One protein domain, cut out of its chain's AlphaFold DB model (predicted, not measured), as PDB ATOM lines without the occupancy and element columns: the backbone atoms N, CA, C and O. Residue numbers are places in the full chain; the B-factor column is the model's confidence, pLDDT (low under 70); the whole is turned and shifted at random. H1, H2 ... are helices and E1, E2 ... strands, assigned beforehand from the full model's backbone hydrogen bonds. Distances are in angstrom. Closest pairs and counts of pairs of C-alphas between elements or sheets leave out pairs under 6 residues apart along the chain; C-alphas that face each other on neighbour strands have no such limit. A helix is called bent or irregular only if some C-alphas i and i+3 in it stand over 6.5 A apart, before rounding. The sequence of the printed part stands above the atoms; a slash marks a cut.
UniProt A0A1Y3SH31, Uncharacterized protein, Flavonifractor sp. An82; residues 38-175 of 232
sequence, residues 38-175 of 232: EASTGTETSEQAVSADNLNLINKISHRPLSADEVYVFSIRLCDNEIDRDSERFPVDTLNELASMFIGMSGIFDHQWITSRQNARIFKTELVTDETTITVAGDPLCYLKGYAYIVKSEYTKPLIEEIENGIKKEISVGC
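AT A GLANCE: This is residues 38 to 175 of the 232 residues of an uncharacterized protein of Flavonifractor sp. An82 (UniProt A0A1Y3SH31). The core is a long, strongly twisted sheet of E2, E5, E4 and E3, with H1 and H2 packed on one face and the shorter H3 on the other; the small strands E1 and E6 meet beside E2. The printed part has 138 residues, with three named helices and six named strands in the order E1 H1 E2 H2 E3 E4 E5 H3 E6. The sheet, in the order E2 E5 E4 E3, is antiparallel; the class is mixed, helices and strands. The whole is compact, with a radius of gyration of the C-alphas of 15.3 A and spans of 45 by 30 by 25 A.

IN THESE COORDINATES: Find C-alpha 39 at (99.859, 121.564, 90.002), where E1, residues 39 to 41, begins. Next come H1, residues 52 to 61, 14.8 A; E2, residues 71 to 80, 27.0 A; and H2, residues 92 to 101, 15.0 A, only just irregular, with C-alphas 97 and 100 6.6 A apart. Then read E3, residues 106 to 109; E4, residues 120 to 134, 31.3 A, which bends by 88 degrees at residue 131; E5, residues 140 to 151, 35.5 A; and H3, residues 157 to 164. E6, residues 171 to 175, ends at C-alpha 175, (101.498, 113.265, 93.372).

HOW THE PARTS SIT: Look at N 74 and O 148, 3.0 A, for E2 and E5; N 145 and O 126, 2.8 A, for the hairpin E4 and E5; and N 107 and O 120, 2.8 A, for the hairpin E3 and E4. E3, E4 and E5 form a meander, each strand the antiparallel neighbour of the one before. H1 is on the sheet at a height of 8.8 A, across the strands; its closest C-alpha pair with E4 is Ile 58 and Phe 123, 5.6 A. H2, on the same face, runs along the strands, with Ala 99 and Thr 125 its closest C-alphas to E4, 5.7 A. H3 is on the opposite face; the closest C-alphas of H3 and E2 are Tyr 72 and Ile 160, 7.5 A. E1 and E6 meet only at a point, where C-alphas 40 and 172 face each other at 5.1 A. Every O i to N i+4 pair is within hydrogen-bond range in H3, 5 of 6 in H1 and 4 of 6 in H2.

THE WHOLE: The farthest C-alphas, Gly 138 and Glu 154, are 46.5 A apart. The printed part has no cut; the link E2 to H2 is long, 11 residues. Residues 38 to 46 are under 70 in pLDDT.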
ATOM      1  N   GLU A  38      98.486 117.793  88.104       33.28
ATOM      2  CA  GLU A  38      99.499 118.689  87.539       33.28
ATOM      3  C   GLU A  38      99.343 120.070  88.172       33.28
ATOM      4  O   GLU A  38      98.790 120.995  87.571       33.28
ATOM      5  N   ALA A  39      99.859 120.246  89.385       42.31
ATOM      6  CA  ALA A  39      99.859 121.564  90.002       42.31
ATOM      7  C   ALA A  39     100.876 122.472  89.290       42.31
ATOM      8  O   ALA A  39     102.087 122.315  89.435       42.31
ATOM      9  N   SER A  40     100.392 123.434  88.497       38.81
ATOM     10  CA  SER A  40     101.245 124.455  87.869       38.81
ATOM     11  C   SER A  40     101.590 125.546  88.880       38.81
ATOM     12  O   SER A  40     100.751 126.410  89.181       38.81
ATOM     13  N   THR A  41     102.825 125.571  89.372       45.22
ATOM     14  CA  THR A  41     103.254 126.590  90.339       45.22
ATOM     15  C   THR A  41     104.126 127.662  89.718       45.22
ATOM     16  O   THR A  41     104.935 127.407  88.832       45.22
ATOM     17  N   GLY A  42     103.899 128.908  90.146       46.22
ATOM     18  CA  GLY A  42     104.680 130.059  89.697       46.22
ATOM     19  C   GLY A  42     106.017 130.078  90.426       46.22
ATOM     20  O   GLY A  42     106.051 129.937  91.640       46.22
ATOM     21  N   THR A  43     107.119 130.214  89.705       47.91
ATOM     22  CA  THR A  43     108.452 129.857  90.208       47.91
ATOM     23  C   THR A  43     109.381 131.053  90.325       47.91
ATOM     24  O   THR A  43     109.588 131.782  89.355       47.91
ATOM     25  N   GLU A  44     110.030 131.172  91.481       54.38
ATOM     26  CA  GLU A  44     111.319 131.847  91.608       54.38
ATOM     27  C   GLU A  44     112.408 130.793  91.436       54.38
ATOM     28  O   GLU A  44     112.471 129.833  92.206       54.38
ATOM     29  N   THR A  45     113.241 130.953  90.408       59.00
ATOM     30  CA  THR A  45     114.502 130.219  90.315       59.00
ATOM     31  C   THR A  45     115.637 131.177  90.606       59.00
ATOM     32  O   THR A  45     115.709 132.249  90.009       59.00
ATOM     33  N   SER A  46     116.491 130.818  91.556       65.50
ATOM     34  CA  SER A  46     117.657 131.619  91.912       65.50
ATOM     35  C   SER A  46     118.863 130.725  92.125       65.50
ATOM     36  O   SER A  46     118.775 129.679  92.779       65.50
ATOM     37  N   GLU A  47     119.981 131.153  91.545       74.62
ATOM     38  CA  GLU A  47     121.295 130.605  91.839       74.62
ATOM     39  C   GLU A  47     121.588 130.794  93.328       74.62
ATOM     40  O   GLU A  47     121.300 131.843  93.918       74.62
ATOM     41  N   GLN A  48     122.160 129.767  93.948       72.31
ATOM     42  CA  GLN A  48     122.617 129.853  95.322       72.31
ATOM     43  C   GLN A  48     124.085 129.479  95.414       72.31
ATOM     44  O   GLN A  48     124.524 128.464  94.875       72.31
ATOM     45  N   ALA A  49     124.825 130.264  96.197       76.69
ATOM     46  CA  ALA A  49     126.161 129.877  96.606       76.69
ATOM     47  C   ALA A  49     126.112 128.498  97.285       76.69
ATOM     48  O   ALA A  49     125.278 128.239  98.162       76.69
ATOM     49  N   VAL A  50     127.022 127.611  96.886       85.88
ATOM     50  CA  VAL A  50     127.131 126.272  97.466       85.88
ATOM     51  C   VAL A  50     127.724 126.401  98.867       85.88
ATOM     52  O   VAL A  50     128.940 126.422  99.052       85.88
ATOM     53  N   SER A  51     126.858 126.530  99.872       89.88
ATOM     54  CA  SER A  51     127.279 126.528 101.271       89.88
ATOM     55  C   SER A  51     127.810 125.148 101.674       89.88
ATOM     56  O   SER A  51     127.419 124.124 101.109       89.88
ATOM     57  N   ALA A  52     128.676 125.107 102.692       92.31
ATOM     58  CA  ALA A  52     129.169 123.847 103.246       92.31
ATOM     59  C   ALA A  52     128.018 122.940 103.721       92.31
ATOM     60  O   ALA A  52     128.058 121.727 103.519       92.31
ATOM     61  N   ASP A  53     126.958 123.529 104.281       94.00
ATOM     62  CA  ASP A  53     125.771 122.798 104.726       94.00
ATOM     63  C   ASP A  53     124.991 122.191 103.556       94.00
ATOM     64  O   ASP A  53     124.640 121.010 103.600       94.00
ATOM     65  N   ASN A  54     124.779 122.951 102.476       94.25
ATOM     66  CA  ASN A  54     124.141 122.436 101.263       94.25
ATOM     67  C   ASN A  54     124.974 121.302 100.654       94.25
ATOM     68  O   ASN A  54     124.430 120.250 100.321       94.25
ATOM     69  N   LEU A  55     126.297 121.473 100.575       96.38
ATOM     70  CA  LEU A  55     127.198 120.445 100.058       96.38
ATOM     71  C   LEU A  55     127.157 119.164 100.907       96.38
ATOM     72  O   LEU A  55     127.145 118.061 100.364       96.38
ATOM     73  N   ASN A  56     127.072 119.293 102.234       96.75
ATOM     74  CA  ASN A  56     126.913 118.156 103.140       96.75
ATOM     75  C   ASN A  56     125.597 117.404 102.896       96.75
ATOM     76  O   ASN A  56     125.592 116.175 102.896       96.75
ATOM     77  N   LEU A  57     124.484 118.112 102.677       97.25
ATOM     78  CA  LEU A  57     123.194 117.491 102.358       97.25
ATOM     79  C   LEU A  57     123.225 116.775 101.002       97.25
ATOM     80  O   LEU A  57     122.795 115.628 100.913       97.25
ATOM     81  N   ILE A  58     123.805 117.405  99.978       97.19
ATOM     82  CA  ILE A  58     124.001 116.802  98.651       97.19
ATOM     83  C   ILE A  58     124.829 115.514  98.755       97.19
ATOM     84  O   ILE A  58     124.478 114.486  98.173       97.19
ATOM     85  N   ASN A  59     125.905 115.533  99.543       97.12
ATOM     86  CA  ASN A  59     126.780 114.378  99.717       97.12
ATOM     87  C   ASN A  59     126.150 113.229 100.518       97.12
ATOM     88  O   ASN A  59     126.594 112.095 100.371       97.12
ATOM     89  N   LYS A  60     125.088 113.467 101.305       96.62
ATOM     90  CA  LYS A  60     124.319 112.387 101.959       96.62
ATOM     91  C   LYS A  60     123.507 111.547 100.974       96.62
ATOM     92  O   LYS A  60     123.249 110.382 101.256       96.62
ATOM     93  N   ILE A  61     123.092 112.139  99.853       95.00
ATOM     94  CA  ILE A  61     122.266 111.476  98.829       95.00
ATOM     95  C   ILE A  61     123.055 111.115  97.562       95.00
ATOM     96  O   ILE A  61     122.513 110.498  96.649       95.00
ATOM     97  N   SER A  62     124.336 111.485  97.499       94.44
ATOM     98  CA  SER A  62     125.232 111.177  96.383       94.44
ATOM     99  C   SER A  62     126.030 109.900  96.653       94.44
ATOM    100  O   SER A  62     126.439 109.631  97.777       94.44
ATOM    101  N   HIS A  63     126.313 109.117  95.608       94.12
ATOM    102  CA  HIS A  63     127.095 107.876  95.741       94.12
ATOM    103  C   HIS A  63     128.583 108.097  96.045       94.12
ATOM    104  O   HIS A  63     129.261 107.187  96.518       94.12
ATOM    105  N   ARG A  64     129.102 109.289  95.747       96.44
ATOM    106  CA  ARG A  64     130.461 109.711  96.082       96.44
ATOM    107  C   ARG A  64     130.439 111.154  96.579       96.44
ATOM    108  O   ARG A  64     129.519 111.885  96.207       96.44
ATOM    109  N   PRO A  65     131.469 111.585  97.319       95.75
ATOM    110  CA  PRO A  65     131.662 112.994  97.611       95.75
ATOM    111  C   PRO A  65     131.786 113.816  96.319       95.75
ATOM    112  O   PRO A  65     132.538 113.456  95.405       95.75
ATOM    113  N   LEU A  66     131.037 114.910  96.273       97.25
ATOM    114  CA  LEU A  66     131.085 115.985  95.293       97.25
ATOM    115  C   LEU A  66     131.705 117.224  95.946       97.25
ATOM    116  O   LEU A  66     131.489 117.483  97.137       97.25
ATOM    117  N   SER A  67     132.468 117.986  95.167       96.62
ATOM    118  CA  SER A  67     132.980 119.302  95.555       96.62
ATOM    119  C   SER A  67     131.998 120.422  95.189       96.62
ATOM    120  O   SER A  67     131.084 120.234  94.385       96.62
ATOM    121  N   ALA A  68     132.202 121.614  95.758       94.75
ATOM    122  CA  ALA A  68     131.402 122.794  95.420       94.75
ATOM    123  C   ALA A  68     131.524 123.186  93.935       94.75
ATOM    124  O   ALA A  68     130.549 123.626  93.326       94.75
ATOM    125  N   ASP A  69     132.693 122.969  93.327       94.81
ATOM    126  CA  ASP A  69     132.918 123.277  91.914       94.81
ATOM    127  C   ASP A  69     132.181 122.300  90.989       94.81
ATOM    128  O   ASP A  69     131.747 122.696  89.909       94.81
ATOM    129  N   GLU A  70     131.964 121.054  91.425       96.12
ATOM    130  CA  GLU A  70     131.272 120.011  90.655       96.12
ATOM    131  C   GLU A  70     129.748 120.182  90.604       96.12
ATOM    132  O   GLU A  70     129.097 119.526  89.791       96.12
ATOM    133  N   VAL A  71     129.157 121.035  91.447       96.31
ATOM    134  CA  VAL A  71     127.697 121.164  91.557       96.31
ATOM    135  C   VAL A  71     127.214 122.580  91.274       96.31
ATOM    136  O   VAL A  71     127.841 123.570  91.645       96.31
ATOM    137  N   TYR A  72     126.084 122.672  90.585       95.00
ATOM    138  CA  TYR A  72     125.286 123.885  90.447       95.00
ATOM    139  C   TYR A  72     124.054 123.742  91.336       95.00
ATOM    140  O   TYR A  72     123.362 122.728  91.243       95.00
ATOM    141  N   VAL A  73     123.805 124.719  92.208       94.56
ATOM    142  CA  VAL A  73     122.697 124.692  93.172       94.56
ATOM    143  C   VAL A  73     121.728 125.820  92.862       94.56
ATOM    144  O   VAL A  73     122.119 126.973  92.700       94.56
ATOM    145  N   PHE A  74     120.448 125.473  92.834       92.56
ATOM    146  CA  PHE A  74     119.358 126.405  92.603       92.56
ATOM    147  C   PHE A  74     118.163 126.034  93.479       92.56
ATOM    148  O   PHE A  74     118.063 124.913  93.988       92.56
ATOM    149  N   SER A  75     117.247 126.976  93.669       91.50
ATOM    150  CA  SER A  75     115.944 126.680  94.272       91.50
ATOM    151  C   SER A  75     114.800 126.863  93.300       91.50
ATOM    152  O   SER A  75     114.915 127.649  92.370       91.50
ATOM    153  N   ILE A  76     113.699 126.174  93.572       90.19
ATOM    154  CA  ILE A  76     112.441 126.225  92.831       90.19
ATOM    155  C   ILE A  76     111.263 126.256  93.804       90.19
ATOM    156  O   ILE A  76     111.354 125.730  94.915       90.19
ATOM    157  N   ARG A  77     110.133 126.832  93.384       90.94
ATOM    158  CA  ARG A  77     108.840 126.599  94.043       90.94
ATOM    159  C   ARG A  77     108.235 125.321  93.455       90.94
ATOM    160  O   ARG A  77     107.987 125.282  92.256       90.94
ATOM    161  N   LEU A  78     108.056 124.298  94.290       91.50
ATOM    162  CA  LEU A  78     107.513 122.990  93.901       91.50
ATOM    163  C   LEU A  78     105.984 123.011  93.842       91.50
ATOM    164  O   LEU A  78     105.398 122.570  92.865       91.50
ATOM    165  N   CYS A  79     105.353 123.491  94.912       91.88
ATOM    166  CA  CYS A  79     103.907 123.645  95.018       91.88
ATOM    167  C   CYS A  79     103.533 124.807  95.957       91.88
ATOM    168  O   CYS A  79     104.377 125.264  96.731       91.88
ATOM    169  N   ASP A  80     102.302 125.315  95.871       93.81
ATOM    170  CA  ASP A  80     101.747 126.337  96.767       93.81
ATOM    171  C   ASP A  80     100.289 126.033  97.145       93.81
ATOM    172  O   ASP A  80      99.681 125.098  96.620       93.81
ATOM    173  N   ASN A  81      99.761 126.778  98.118       95.00
ATOM    174  CA  ASN A  81      98.381 126.664  98.599       95.00
ATOM    175  C   ASN A  81      97.389 127.560  97.839       95.00
ATOM    176  O   ASN A  81      96.278 127.779  98.331       95.00
ATOM    177  N   GLU A  82      97.766 128.096  96.677       93.38
ATOM    178  CA  GLU A  82      96.818 128.807  95.825       93.38
ATOM    179  C   GLU A  82      95.920 127.807  95.084       93.38
ATOM    180  O   GLU A  82      96.303 126.667  94.824       93.38
ATOM    181  N   ILE A  83      94.710 128.244  94.735       91.31
ATOM    182  CA  ILE A  83      93.817 127.466  93.880       91.31
ATOM    183  C   ILE A  83      94.375 127.479  92.454       91.31
ATOM    184  O   ILE A  83      94.507 128.535  91.821       91.31
ATOM    185  N   ASP A  84      94.705 126.302  91.938       87.62
ATOM    186  CA  ASP A  84      95.295 126.144  90.621       87.62
ATOM    187  C   ASP A  84      94.255 126.194  89.483       87.62
ATOM    188  O   ASP A  84      93.069 126.491  89.661       87.62
ATOM    189  N   ARG A  85      94.717 125.938  88.256       84.06
ATOM    190  CA  ARG A  85      93.878 125.990  87.049       84.06
ATOM    191  C   ARG A  85      92.788 124.913  87.011       84.06
ATOM    192  O   ARG A  85      91.791 125.111  86.321       84.06
ATOM    193  N   ASP A  86      92.990 123.812  87.727       88.25
ATOM    194  CA  ASP A  86      92.073 122.678  87.817       88.25
ATOM    195  C   ASP A  86      91.151 122.815  89.044       88.25
ATOM    196  O   ASP A  86      90.323 121.944  89.335       88.25
ATOM    197  N   SER A  87      91.209 123.985  89.698       93.25
ATOM    198  CA  SER A  87      90.464 124.318  90.908       93.25
ATOM    199  C   SER A  87      90.810 123.374  92.059       93.25
ATOM    200  O   SER A  87      89.936 122.950  92.822       93.25
ATOM    201  N   GLU A  88      92.092 123.041  92.168       94.00
ATOM    202  CA  GLU A  88      92.678 122.222  93.221       94.00
ATOM    203  C   GLU A  88      93.643 123.056  94.060       94.00
ATOM    204  O   GLU A  88      94.144 124.093  93.628       94.00
ATOM    205  N   ARG A  89      93.856 122.634  95.302       94.88
ATOM    206  CA  ARG A  89      94.669 123.348  96.279       94.88
ATOM    207  C   ARG A  89      95.372 122.351  97.183       94.88
ATOM    208  O   ARG A  89      94.766 121.373  97.618       94.88
ATOM    209  N   PHE A  90      96.619 122.649  97.534       96.12
ATOM    210  CA  PHE A  90      97.321 121.981  98.626       96.12
ATOM    211  C   PHE A  90      97.218 122.814  99.908       96.12
ATOM    212  O   PHE A  90      97.855 123.863 100.003       96.12
ATOM    213  N   PRO A  91      96.454 122.385 100.924       96.31
ATOM    214  CA  PRO A  91      96.521 122.995 102.246       96.31
ATOM    215  C   PRO A  91      97.938 122.949 102.827       96.31
ATOM    216  O   PRO A  91      98.745 122.093 102.464       96.31
ATOM    217  N   VAL A  92      98.228 123.842 103.776       96.69
ATOM    218  CA  VAL A  92      99.553 123.951 104.416       96.69
ATOM    219  C   VAL A  92     100.015 122.619 105.019       96.69
ATOM    220  O   VAL A  92     101.173 122.242 104.847       96.69
ATOM    221  N   ASP A  93      99.108 121.875 105.656       96.94
ATOM    222  CA  ASP A  93      99.419 120.550 106.206       96.94
ATOM    223  C   ASP A  93      99.853 119.568 105.106       96.94
ATOM    224  O   ASP A  93     100.848 118.863 105.263       96.94
ATOM    225  N   THR A  94      99.188 119.596 103.947       96.50
ATOM    226  CA  THR A  94      99.560 118.787 102.778       96.50
ATOM    227  C   THR A  94     100.915 119.210 102.202       96.50
ATOM    228  O   THR A  94     101.738 118.355 101.878       96.50
ATOM    229  N   LEU A  95     101.206 120.516 102.118       96.00
ATOM    230  CA  LEU A  95     102.535 121.003 101.711       96.00
ATOM    231  C   LEU A  95     103.639 120.508 102.660       96.00
ATOM    232  O   LEU A  95     104.745 120.187 102.222       96.00
ATOM    233  N   ASN A  96     103.340 120.425 103.957       96.06
ATOM    234  CA  ASN A  96     104.264 119.909 104.959       96.06
ATOM    235  C   ASN A  96     104.474 118.386 104.836       96.06
ATOM    236  O   ASN A  96     105.610 117.925 104.959       96.06
ATOM    237  N   GLU A  97     103.427 117.608 104.539       95.81
ATOM    238  CA  GLU A  97     103.544 116.171 104.224       95.81
ATOM    239  C   GLU A  97     104.455 115.944 103.003       95.81
ATOM    240  O   GLU A  97     105.412 115.161 103.064       95.81
ATOM    241  N   LEU A  98     104.226 116.714 101.933       95.25
ATOM    242  CA  LEU A  98     105.008 116.674 100.697       95.25
ATOM    243  C   LEU A  98     106.500 116.966 100.919       95.25
ATOM    244  O   LEU A  98     107.351 116.374 100.255       95.25
ATOM    245  N   ALA A  99     106.841 117.863 101.850       94.25
ATOM    246  CA  ALA A  99     108.200 118.376 102.025       94.25
ATOM    247  C   ALA A  99     109.265 117.278 102.152       94.25
ATOM    248  O   ALA A  99     110.331 117.372 101.535       94.25
ATOM    249  N   SER A 100     108.985 116.231 102.927       93.19
ATOM    250  CA  SER A 100     109.935 115.134 103.142       93.19
ATOM    251  C   SER A 100     110.044 114.186 101.944       93.19
ATOM    252  O   SER A 100     111.132 113.681 101.664       93.19
ATOM    253  N   MET A 101     108.949 114.001 101.199       95.56
ATOM    254  CA  MET A 101     108.863 113.076 100.066       95.56
ATOM    255  C   MET A 101     109.670 113.554  98.855       95.56
ATOM    256  O   MET A 101     110.117 112.747  98.045       95.56
ATOM    257  N   PHE A 102     109.928 114.862  98.751       95.06
ATOM    258  CA  PHE A 102     110.750 115.397  97.668       95.06
ATOM    259  C   PHE A 102     112.248 115.138  97.815       95.06
ATOM    260  O   PHE A 102     112.977 115.214  96.824       95.06
ATOM    261  N   ILE A 103     112.744 114.847  99.019       95.81
ATOM    262  CA  ILE A 103     114.182 114.699  99.247       95.81
ATOM    263  C   ILE A 103     114.717 113.491  98.479       95.81
ATOM    264  O   ILE A 103     114.282 112.359  98.656       95.81
ATOM    265  N   GLY A 104     115.711 113.737  97.633       94.19
ATOM    266  CA  GLY A 104     116.306 112.731  96.772       94.19
ATOM    267  C   GLY A 104     115.558 112.520  95.458       94.19
ATOM    268  O   GLY A 104     116.052 111.749  94.646       94.19
ATOM    269  N   MET A 105     114.444 113.196  95.179       92.75
ATOM    270  CA  MET A 105     113.722 112.999  93.920       92.75
ATOM    271  C   MET A 105     114.426 113.677  92.741       92.75
ATOM    272  O   MET A 105     114.879 114.824  92.835       92.75
ATOM    273  N   SER A 106     114.510 112.961  91.621       89.62
ATOM    274  CA  SER A 106     115.083 113.474  90.376       89.62
ATOM    275  C   SER A 106     114.115 114.405  89.654       89.62
ATOM    276  O   SER A 106     112.937 114.089  89.531       89.62
ATOM    277  N   GLY A 107     114.634 115.516  89.138       84.88
ATOM    278  CA  GLY A 107     113.899 116.394  88.236       84.88
ATOM    279  C   GLY A 107     113.879 115.824  86.833       84.88
ATOM    280  O   GLY A 107     114.927 115.417  86.317       84.88
ATOM    281  N   ILE A 108     112.694 115.801  86.232       84.25
ATOM    282  CA  ILE A 108     112.479 115.381  84.847       84.25
ATOM    283  C   ILE A 108     112.014 116.566  83.984       84.25
ATOM    284  O   ILE A 108     111.972 117.712  84.440       84.25
ATOM    285  N   PHE A 109     111.716 116.304  82.711       83.00
ATOM    286  CA  PHE A 109     111.303 117.321  81.744       83.00
ATOM    287  C   PHE A 109     110.068 116.854  80.981       83.00
ATOM    288  O   PHE A 109     110.028 115.704  80.538       83.00
ATOM    289  N   ASP A 110     109.104 117.756  80.795       77.69
ATOM    290  CA  ASP A 110     107.877 117.553  80.018       77.69
ATOM    291  C   ASP A 110     107.083 116.290  80.412       77.69
ATOM    292  O   ASP A 110     106.492 115.638  79.549       77.69
ATOM    293  N   HIS A 111     107.115 115.899  81.694       77.62
ATOM    294  CA  HIS A 111     106.498 114.659  82.196       77.62
ATOM    295  C   HIS A 111     107.013 113.381  81.504       77.62
ATOM    296  O   HIS A 111     106.369 112.332  81.491       77.62
ATOM    297  N   GLN A 112     108.208 113.441  80.906       76.56
ATOM    298  CA  GLN A 112     108.821 112.307  80.226       76.56
ATOM    299  C   GLN A 112     109.765 111.563  81.166       76.56
ATOM    300  O   GLN A 112     110.838 112.054  81.526       76.56
ATOM    301  N   TRP A 113     109.402 110.323  81.500       75.25
ATOM    302  CA  TRP A 113     110.148 109.447  82.409       75.25
ATOM    303  C   TRP A 113     111.324 108.779  81.684       75.25
ATOM    304  O   TRP A 113     111.423 107.559  81.567       75.25
ATOM    305  N   ILE A 114     112.210 109.607  81.132       78.25
ATOM    306  CA  ILE A 114     113.368 109.183  80.348       78.25
ATOM    307  C   ILE A 114     114.616 109.284  81.226       78.25
ATOM    308  O   ILE A 114     115.001 110.373  81.653       78.25
ATOM    309  N   THR A 115     115.300 108.156  81.443       73.12
ATOM    310  CA  THR A 115     116.474 108.058  82.332       73.12
ATOM    311  C   THR A 115     117.572 109.069  81.998       73.12
ATOM    312  O   THR A 115     118.189 109.626  82.899       73.12
ATOM    313  N   SER A 116     117.801 109.351  80.711       73.75
ATOM    314  CA  SER A 116     118.851 110.279  80.263       73.75
ATOM    315  C   SER A 116     118.597 111.745  80.627       73.75
ATOM    316  O   SER A 116     119.477 112.575  80.417       73.75
ATOM    317  N   ARG A 117     117.417 112.080  81.161       74.00
ATOM    318  CA  ARG A 117     117.014 113.454  81.490       74.00
ATOM    319  C   ARG A 117     116.892 113.723  82.994       74.00
ATOM    320  O   ARG A 117     116.420 114.787  83.375       74.00
ATOM    321  N   GLN A 118     117.362 112.809  83.845       81.94
ATOM    322  CA  GLN A 118     117.407 112.969  85.306       81.94
ATOM    323  C   GLN A 118     118.593 113.846  85.748       81.94
ATOM    324  O   GLN A 118     119.517 113.384  86.415       81.94
ATOM    325  N   ASN A 119     118.590 115.113  85.334       87.06
ATOM    326  CA  ASN A 119     119.758 115.993  85.462       87.06
ATOM    327  C   ASN A 119     119.811 116.790  86.770       87.06
ATOM    328  O   ASN A 119     120.865 117.327  87.098       87.06
ATOM    329  N   ALA A 120     118.707 116.852  87.515       92.62
ATOM    330  CA  ALA A 120     118.628 117.547  88.794       92.62
ATOM    331  C   ALA A 120     118.129 116.610  89.897       92.62
ATOM    332  O   ALA A 120     117.412 115.646  89.621       92.62
ATOM    333  N   ARG A 121     118.474 116.896  91.155       94.69
ATOM    334  CA  ARG A 121     117.937 116.175  92.318       94.69
ATOM    335  C   ARG A 121     117.705 117.120  93.488       94.69
ATOM    336  O   ARG A 121     118.560 117.954  93.782       94.69
ATOM    337  N   ILE A 122     116.565 116.978  94.156       96.31
ATOM    338  CA  ILE A 122     116.235 117.758  95.353       96.31
ATOM    339  C   ILE A 122     117.029 117.217  96.542       96.31
ATOM    340  O   ILE A 122     117.059 116.011  96.775       96.31
ATOM    341  N   PHE A 123     117.668 118.097  97.309       96.69
ATOM    342  CA  PHE A 123     118.449 117.722  98.497       96.69
ATOM    343  C   PHE A 123     117.937 118.363  99.791       96.69
ATOM    344  O   PHE A 123     118.295 117.921 100.882       96.69
ATOM    345  N   LYS A 124     117.122 119.413  99.677       96.44
ATOM    346  CA  LYS A 124     116.504 120.122 100.796       96.44
ATOM    347  C   LYS A 124     115.151 120.663 100.342       96.44
ATOM    348  O   LYS A 124     114.998 121.070  99.193       96.44
ATOM    349  N   THR A 125     114.201 120.714 101.262       96.81
ATOM    350  CA  THR A 125     112.943 121.440 101.111       96.81
ATOM    351  C   THR A 125     112.760 122.418 102.266       96.81
ATOM    352  O   THR A 125     113.392 122.290 103.317       96.81
ATOM    353  N   GLU A 126     111.944 123.441 102.047       95.69
ATOM    354  CA  GLU A 126     111.619 124.467 103.033       95.69
ATOM    355  C   GLU A 126     110.197 124.960 102.782       95.69
ATOM    356  O   GLU A 126     109.861 125.335 101.659       95.69
ATOM    357  N   LEU A 127     109.361 124.946 103.816       96.31
ATOM    358  CA  LEU A 127     108.031 125.536 103.744       96.31
ATOM    359  C   LEU A 127     108.153 127.034 104.026       96.31
ATOM    360  O   LEU A 127     108.647 127.428 105.083       96.31
ATOM    361  N   VAL A 128     107.729 127.861 103.076       95.56
ATOM    362  CA  VAL A 128     107.849 129.317 103.161       95.56
ATOM    363  C   VAL A 128     106.460 129.932 103.176       95.56
ATOM    364  O   VAL A 128     105.639 129.646 102.307       95.56
ATOM    365  N   THR A 129     106.221 130.805 104.150       95.44
ATOM    366  CA  THR A 129     104.978 131.575 104.260       95.44
ATOM    367  C   THR A 129     105.250 133.018 103.863       95.44
ATOM    368  O   THR A 129     106.166 133.652 104.386       95.44
ATOM    369  N   ASP A 130     104.462 133.523 102.922       91.06
ATOM    370  CA  ASP A 130     104.413 134.921 102.527       91.06
ATOM    371  C   ASP A 130     103.178 135.576 103.156       91.06
ATOM    372  O   ASP A 130     102.069 135.508 102.631       91.06
ATOM    373  N   GLU A 131     103.398 136.243 104.286       92.06
ATOM    374  CA  GLU A 131     102.365 136.971 105.035       92.06
ATOM    375  C   GLU A 131     101.835 138.212 104.292       92.06
ATOM    376  O   GLU A 131     100.871 138.840 104.730       92.06
ATOM    377  N   THR A 132     102.471 138.617 103.187       93.81
ATOM    378  CA  THR A 132     102.067 139.798 102.408       93.81
ATOM    379  C   THR A 132     101.078 139.470 101.291       93.81
ATOM    380  O   THR A 132     100.405 140.375 100.789       93.81
ATOM    381  N   THR A 133     100.941 138.189 100.941       91.38
ATOM    382  CA  THR A 133     100.042 137.705  99.889       91.38
ATOM    383  C   THR A 133      98.945 136.836 100.494       91.38
ATOM    384  O   THR A 133      99.226 135.900 101.235       91.38
ATOM    385  N   ILE A 134      97.687 137.112 100.145       94.88
ATOM    386  CA  ILE A 134      96.523 136.315 100.557       94.88
ATOM    387  C   ILE A 134      95.995 135.548  99.343       94.88
ATOM    388  O   ILE A 134      95.805 136.144  98.279       94.88
ATOM    389  N   THR A 135      95.769 134.245  99.502       93.19
ATOM    390  CA  THR A 135      95.246 133.363  98.447       93.19
ATOM    391  C   THR A 135      93.767 133.637  98.164       93.19
ATOM    392  O   THR A 135      93.072 134.319  98.927       93.19
ATOM    393  N   VAL A 136      93.224 133.029  97.107       90.81
ATOM    394  CA  VAL A 136      91.772 133.044  96.857       90.81
ATOM    395  C   VAL A 136      90.986 132.350  97.980       90.81
ATOM    396  O   VAL A 136      89.842 132.723  98.244       90.81
ATOM    397  N   ALA A 137      91.591 131.383  98.677       91.88
ATOM    398  CA  ALA A 137      90.981 130.703  99.820       91.88
ATOM    399  C   ALA A 137      90.950 131.571 101.097       91.88
ATOM    400  O   ALA A 137      90.231 131.241 102.043       91.88
ATOM    401  N   GLY A 138      91.669 132.701 101.111       93.75
ATOM    402  CA  GLY A 138      91.651 133.695 102.185       93.75
ATOM    403  C   GLY A 138      92.709 133.499 103.273       93.75
ATOM    404  O   GLY A 138      92.698 134.243 104.253       93.75
ATOM    405  N   ASP A 139      93.611 132.529 103.123       94.94
ATOM    406  CA  ASP A 139      94.776 132.321 103.988       94.94
ATOM    407  C   ASP A 139      96.055 132.945 103.391       94.94
ATOM    408  O   ASP A 139      96.086 133.254 102.195       94.94
ATOM    409  N   PRO A 140      97.114 133.173 104.195       96.44
ATOM    410  CA  PRO A 140      98.413 133.588 103.673       96.44
ATOM    411  C   PRO A 140      98.958 132.595 102.646       96.44
ATOM    412  O   PRO A 140      98.776 131.380 102.775       96.44
ATOM    413  N   LEU A 141      99.660 133.105 101.636       95.25
ATOM    414  CA  LEU A 141     100.317 132.266 100.643       95.25
ATOM    415  C   LEU A 141     101.425 131.456 101.321       95.25
ATOM    416  O   LEU A 141     102.369 131.998 101.890       95.25
ATOM    417  N   CYS A 142     101.344 130.141 101.199       95.69
ATOM    418  CA  CYS A 142     102.348 129.202 101.653       95.69
ATOM    419  C   CYS A 142     102.817 128.371 100.466       95.69
ATOM    420  O   CYS A 142     102.019 127.947  99.629       95.69
ATOM    421  N   TYR A 143     104.120 128.141 100.375       94.19
ATOM    422  CA  TYR A 143     104.688 127.369  99.289       94.19
ATOM    423  C   TYR A 143     105.831 126.480  99.740       94.19
ATOM    424  O   TYR A 143     106.609 126.816 100.634       94.19
ATOM    425  N   LEU A 144     105.957 125.345  99.064       95.06
ATOM    426  CA  LEU A 144     107.047 124.417  99.267       95.06
ATOM    427  C   LEU A 144     108.205 124.780  98.339       95.06
ATOM    428  O   LEU A 144     108.131 124.631  97.115       95.06
ATOM    429  N   LYS A 145     109.297 125.261  98.925       94.56
ATOM    430  CA  LYS A 145     110.547 125.538  98.225       94.56
ATOM    431  C   LYS A 145     111.399 124.276  98.177       94.56
ATOM    432  O   LYS A 145     111.722 123.699  99.212       94.56
ATOM    433  N   GLY A 146     111.791 123.868  96.979       94.38
ATOM    434  CA  GLY A 146     112.766 122.813  96.739       94.38
ATOM    435  C   GLY A 146     114.141 123.402  96.449       94.38
ATOM    436  O   GLY A 146     114.261 124.376  95.710       94.38
ATOM    437  N   TYR A 147     115.185 122.808  97.011       94.88
ATOM    438  CA  TYR A 147     116.574 123.102  96.680       94.88
ATOM    439  C   TYR A 147     117.123 121.911  95.909       94.88
ATOM    440  O   TYR A 147     117.127 120.784  96.414       94.88
ATOM    441  N   ALA A 148     117.572 122.168  94.688       95.19
ATOM    442  CA  ALA A 148     118.053 121.160  93.765       95.19
ATOM    443  C   ALA A 148     119.517 121.403  93.408       95.19
ATOM    444  O   ALA A 148     120.020 122.526  93.471       95.19
ATOM    445  N   TYR A 149     120.195 120.331  93.008       95.31
ATOM    446  CA  TYR A 149     121.525 120.421  92.423       95.31
ATOM    447  C   TYR A 149     121.602 119.697  91.080       95.31
ATOM    448  O   TYR A 149     120.897 118.713  90.853       95.31
ATOM    449  N   ILE A 150     122.487 120.192  90.217       94.94
ATOM    450  CA  ILE A 150     122.910 119.582  88.953       94.94
ATOM    451  C   ILE A 150     124.416 119.326  89.051       94.94
ATOM    452  O   ILE A 150     125.165 120.194  89.500       94.94
ATOM    453  N   VAL A 151     124.880 118.154  88.614       95.12
ATOM    454  CA  VAL A 151     126.322 117.903  88.447       95.12
ATOM    455  C   VAL A 151     126.792 118.595  87.169       95.12
ATOM    456  O   VAL A 151     126.232 118.371  86.091       95.12
ATOM    457  N   LYS A 152     127.807 119.452  87.276       95.25
ATOM    458  CA  LYS A 152     128.327 120.230  86.147       95.25
ATOM    459  C   LYS A 152     129.077 119.331  85.168       95.25
ATOM    460  O   LYS A 152     129.887 118.492  85.554       95.25
ATOM    461  N   SER A 153     128.797 119.517  83.886       95.12
ATOM    462  CA  SER A 153     129.431 118.822  82.767       95.12
ATOM    463  C   SER A 153     129.141 119.574  81.467       95.12
ATOM    464  O   SER A 153     128.227 120.397  81.422       95.12
ATOM    465  N   GLU A 154     129.837 119.234  80.381       94.75
ATOM    466  CA  GLU A 154     129.510 119.764  79.047       94.75
ATOM    467  C   GLU A 154     128.066 119.442  78.624       94.75
ATOM    468  O   GLU A 154     127.440 120.215  77.905       94.75
ATOM    469  N   TYR A 155     127.507 118.325  79.107       91.62
ATOM    470  CA  TYR A 155     126.130 117.930  78.817       91.62
ATOM    471  C   TYR A 155     125.094 118.780  79.567       91.62
ATOM    472  O   TYR A 155     124.039 119.093  79.022       91.62
ATOM    473  N   THR A 156     125.382 119.161  80.815       93.38
ATOM    474  CA  THR A 156     124.444 119.894  81.683       93.38
ATOM    475  C   THR A 156     124.594 121.407  81.602       93.38
ATOM    476  O   THR A 156     123.690 122.124  82.025       93.38
ATOM    477  N   LYS A 157     125.689 121.906  81.022       94.69
ATOM    478  CA  LYS A 157     125.944 123.338  80.855       94.69
ATOM    479  C   LYS A 157     124.798 124.094  80.153       94.69
ATOM    480  O   LYS A 157     124.370 125.094  80.722       94.69
ATOM    481  N   PRO A 158     124.225 123.622  79.024       94.06
ATOM    482  CA  PRO A 158     123.101 124.321  78.393       94.06
ATOM    483  C   PRO A 158     121.871 124.413  79.302       94.06
ATOM    484  O   PRO A 158     121.220 125.447  79.354       94.06
ATOM    485  N   LEU A 159     121.576 123.356  80.067       90.56
ATOM    486  CA  LEU A 159     120.460 123.354  81.014       90.56
ATOM    487  C   LEU A 159     120.678 124.367  82.147       90.56
ATOM    488  O   LEU A 159     119.743 125.063  82.529       90.56
ATOM    489  N   ILE A 160     121.898 124.449  82.685       92.00
ATOM    490  CA  ILE A 160     122.247 125.433  83.721       92.00
ATOM    491  C   ILE A 160     122.046 126.853  83.175       92.00
ATOM    492  O   ILE A 160     121.351 127.645  83.803       92.00
ATOM    493  N   GLU A 161     122.546 127.138  81.969       92.56
ATOM    494  CA  GLU A 161     122.364 128.437  81.308       92.56
ATOM    495  C   GLU A 161     120.878 128.756  81.058       92.56
ATOM    496  O   GLU A 161     120.441 129.891  81.248       92.56
ATOM    497  N   GLU A 162     120.063 127.779  80.653       91.62
ATOM    498  CA  GLU A 162     118.618 127.973  80.483       91.62
ATOM    499  C   GLU A 162     117.903 128.282  81.808       91.62
ATOM    500  O   GLU A 162     116.951 129.067  81.819       91.62
ATOM    501  N   ILE A 163     118.342 127.678  82.915       89.31
ATOM    502  CA  ILE A 163     117.816 127.952  84.257       89.31
ATOM    503  C   ILE A 163     118.205 129.370  84.697       89.31
ATOM    504  O   ILE A 163     117.337 130.141  85.102       89.31
ATOM    505  N   GLU A 164     119.483 129.734  84.580       88.88
ATOM    506  CA  GLU A 164     120.010 131.052  84.969       88.88
ATOM    507  C   GLU A 164     119.361 132.191  84.175       88.88
ATOM    508  O   GLU A 164     119.000 133.226  84.735       88.88
ATOM    509  N   ASN A 165     119.135 131.981  82.876       87.94
ATOM    510  CA  ASN A 165     118.460 132.951  82.014       87.94
ATOM    511  C   ASN A 165     116.927 132.950  82.176       87.94
ATOM    512  O   ASN A 165     116.233 133.692  81.478       87.94
ATOM    513  N   GLY A 166     116.374 132.113  83.062       82.62
ATOM    514  CA  GLY A 166     114.938 132.037  83.333       82.62
ATOM    515  C   GLY A 166     114.105 131.443  82.192       82.62
ATOM    516  O   GLY A 166     112.888 131.633  82.160       82.62
ATOM    517  N   ILE A 167     114.738 130.725  81.259       85.50
ATOM    518  CA  ILE A 167     114.057 129.957  80.208       85.50
ATOM    519  C   ILE A 167     113.417 128.707  80.821       85.50
ATOM    520  O   ILE A 167     112.248 128.419  80.567       85.50
ATOM    521  N   LYS A 168     114.157 127.992  81.679       85.19
ATOM    522  CA  LYS A 168     113.665 126.852  82.468       85.19
ATOM    523  C   LYS A 168     113.321 127.321  83.874       85.19
ATOM    524  O   LYS A 168     114.148 127.255  84.776       85.19
ATOM    525  N   LYS A 169     112.097 127.818  84.039       79.31
ATOM    526  CA  LYS A 169     111.608 128.301  85.337       79.31
ATOM    527  C   LYS A 169     110.413 127.506  85.851       79.31
ATOM    528  O   LYS A 169     110.382 127.209  87.032       79.31
ATOM    529  N   GLU A 170     109.471 127.139  84.986       81.81
ATOM    530  CA  GLU A 170     108.167 126.612  85.400       81.81
ATOM    531  C   GLU A 170     108.248 125.132  85.769       81.81
ATOM    532  O   GLU A 170     108.888 124.338  85.073       81.81
ATOM    533  N   ILE A 171     107.584 124.779  86.870       83.50
ATOM    534  CA  ILE A 171     107.595 123.441  87.454       83.50
ATOM    535  C   ILE A 171     106.164 122.922  87.585       83.50
ATOM    536  O   ILE A 171     105.237 123.681  87.883       83.50
ATOM    537  N   SER A 172     106.020 121.619  87.374       84.38
ATOM    538  CA  SER A 172     104.836 120.837  87.714       84.38
ATOM    539  C   SER A 172     105.220 119.724  88.684       84.38
ATOM    540  O   SER A 172     106.336 119.196  88.625       84.38
ATOM    541  N   VAL A 173     104.296 119.373  89.571       87.62
ATOM    542  CA  VAL A 173     104.417 118.270  90.528       87.62
ATOM    543  C   VAL A 173     103.312 117.268  90.255       87.62
ATOM    544  O   VAL A 173     102.150 117.662  90.220       87.62
ATOM    545  N   GLY A 174     103.692 115.994  90.146       87.25
ATOM    546  CA  GLY A 174     102.777 114.858  90.120       87.25
ATOM    547  C   GLY A 174     102.803 114.112  91.451       87.25
ATOM    548  O   GLY A 174     103.857 113.645  91.883       87.25
ATOM    549  N   CYS A 175     101.649 113.980  92.101       90.94
ATOM    550  CA  CYS A 175     101.498 113.265  93.372       90.94
ATOM    551  C   CYS A 175     100.168 112.507  93.432       90.94
ATOM    552  O   CYS A 175      99.313 112.679  92.563       90.94
TER     553      CYS A 175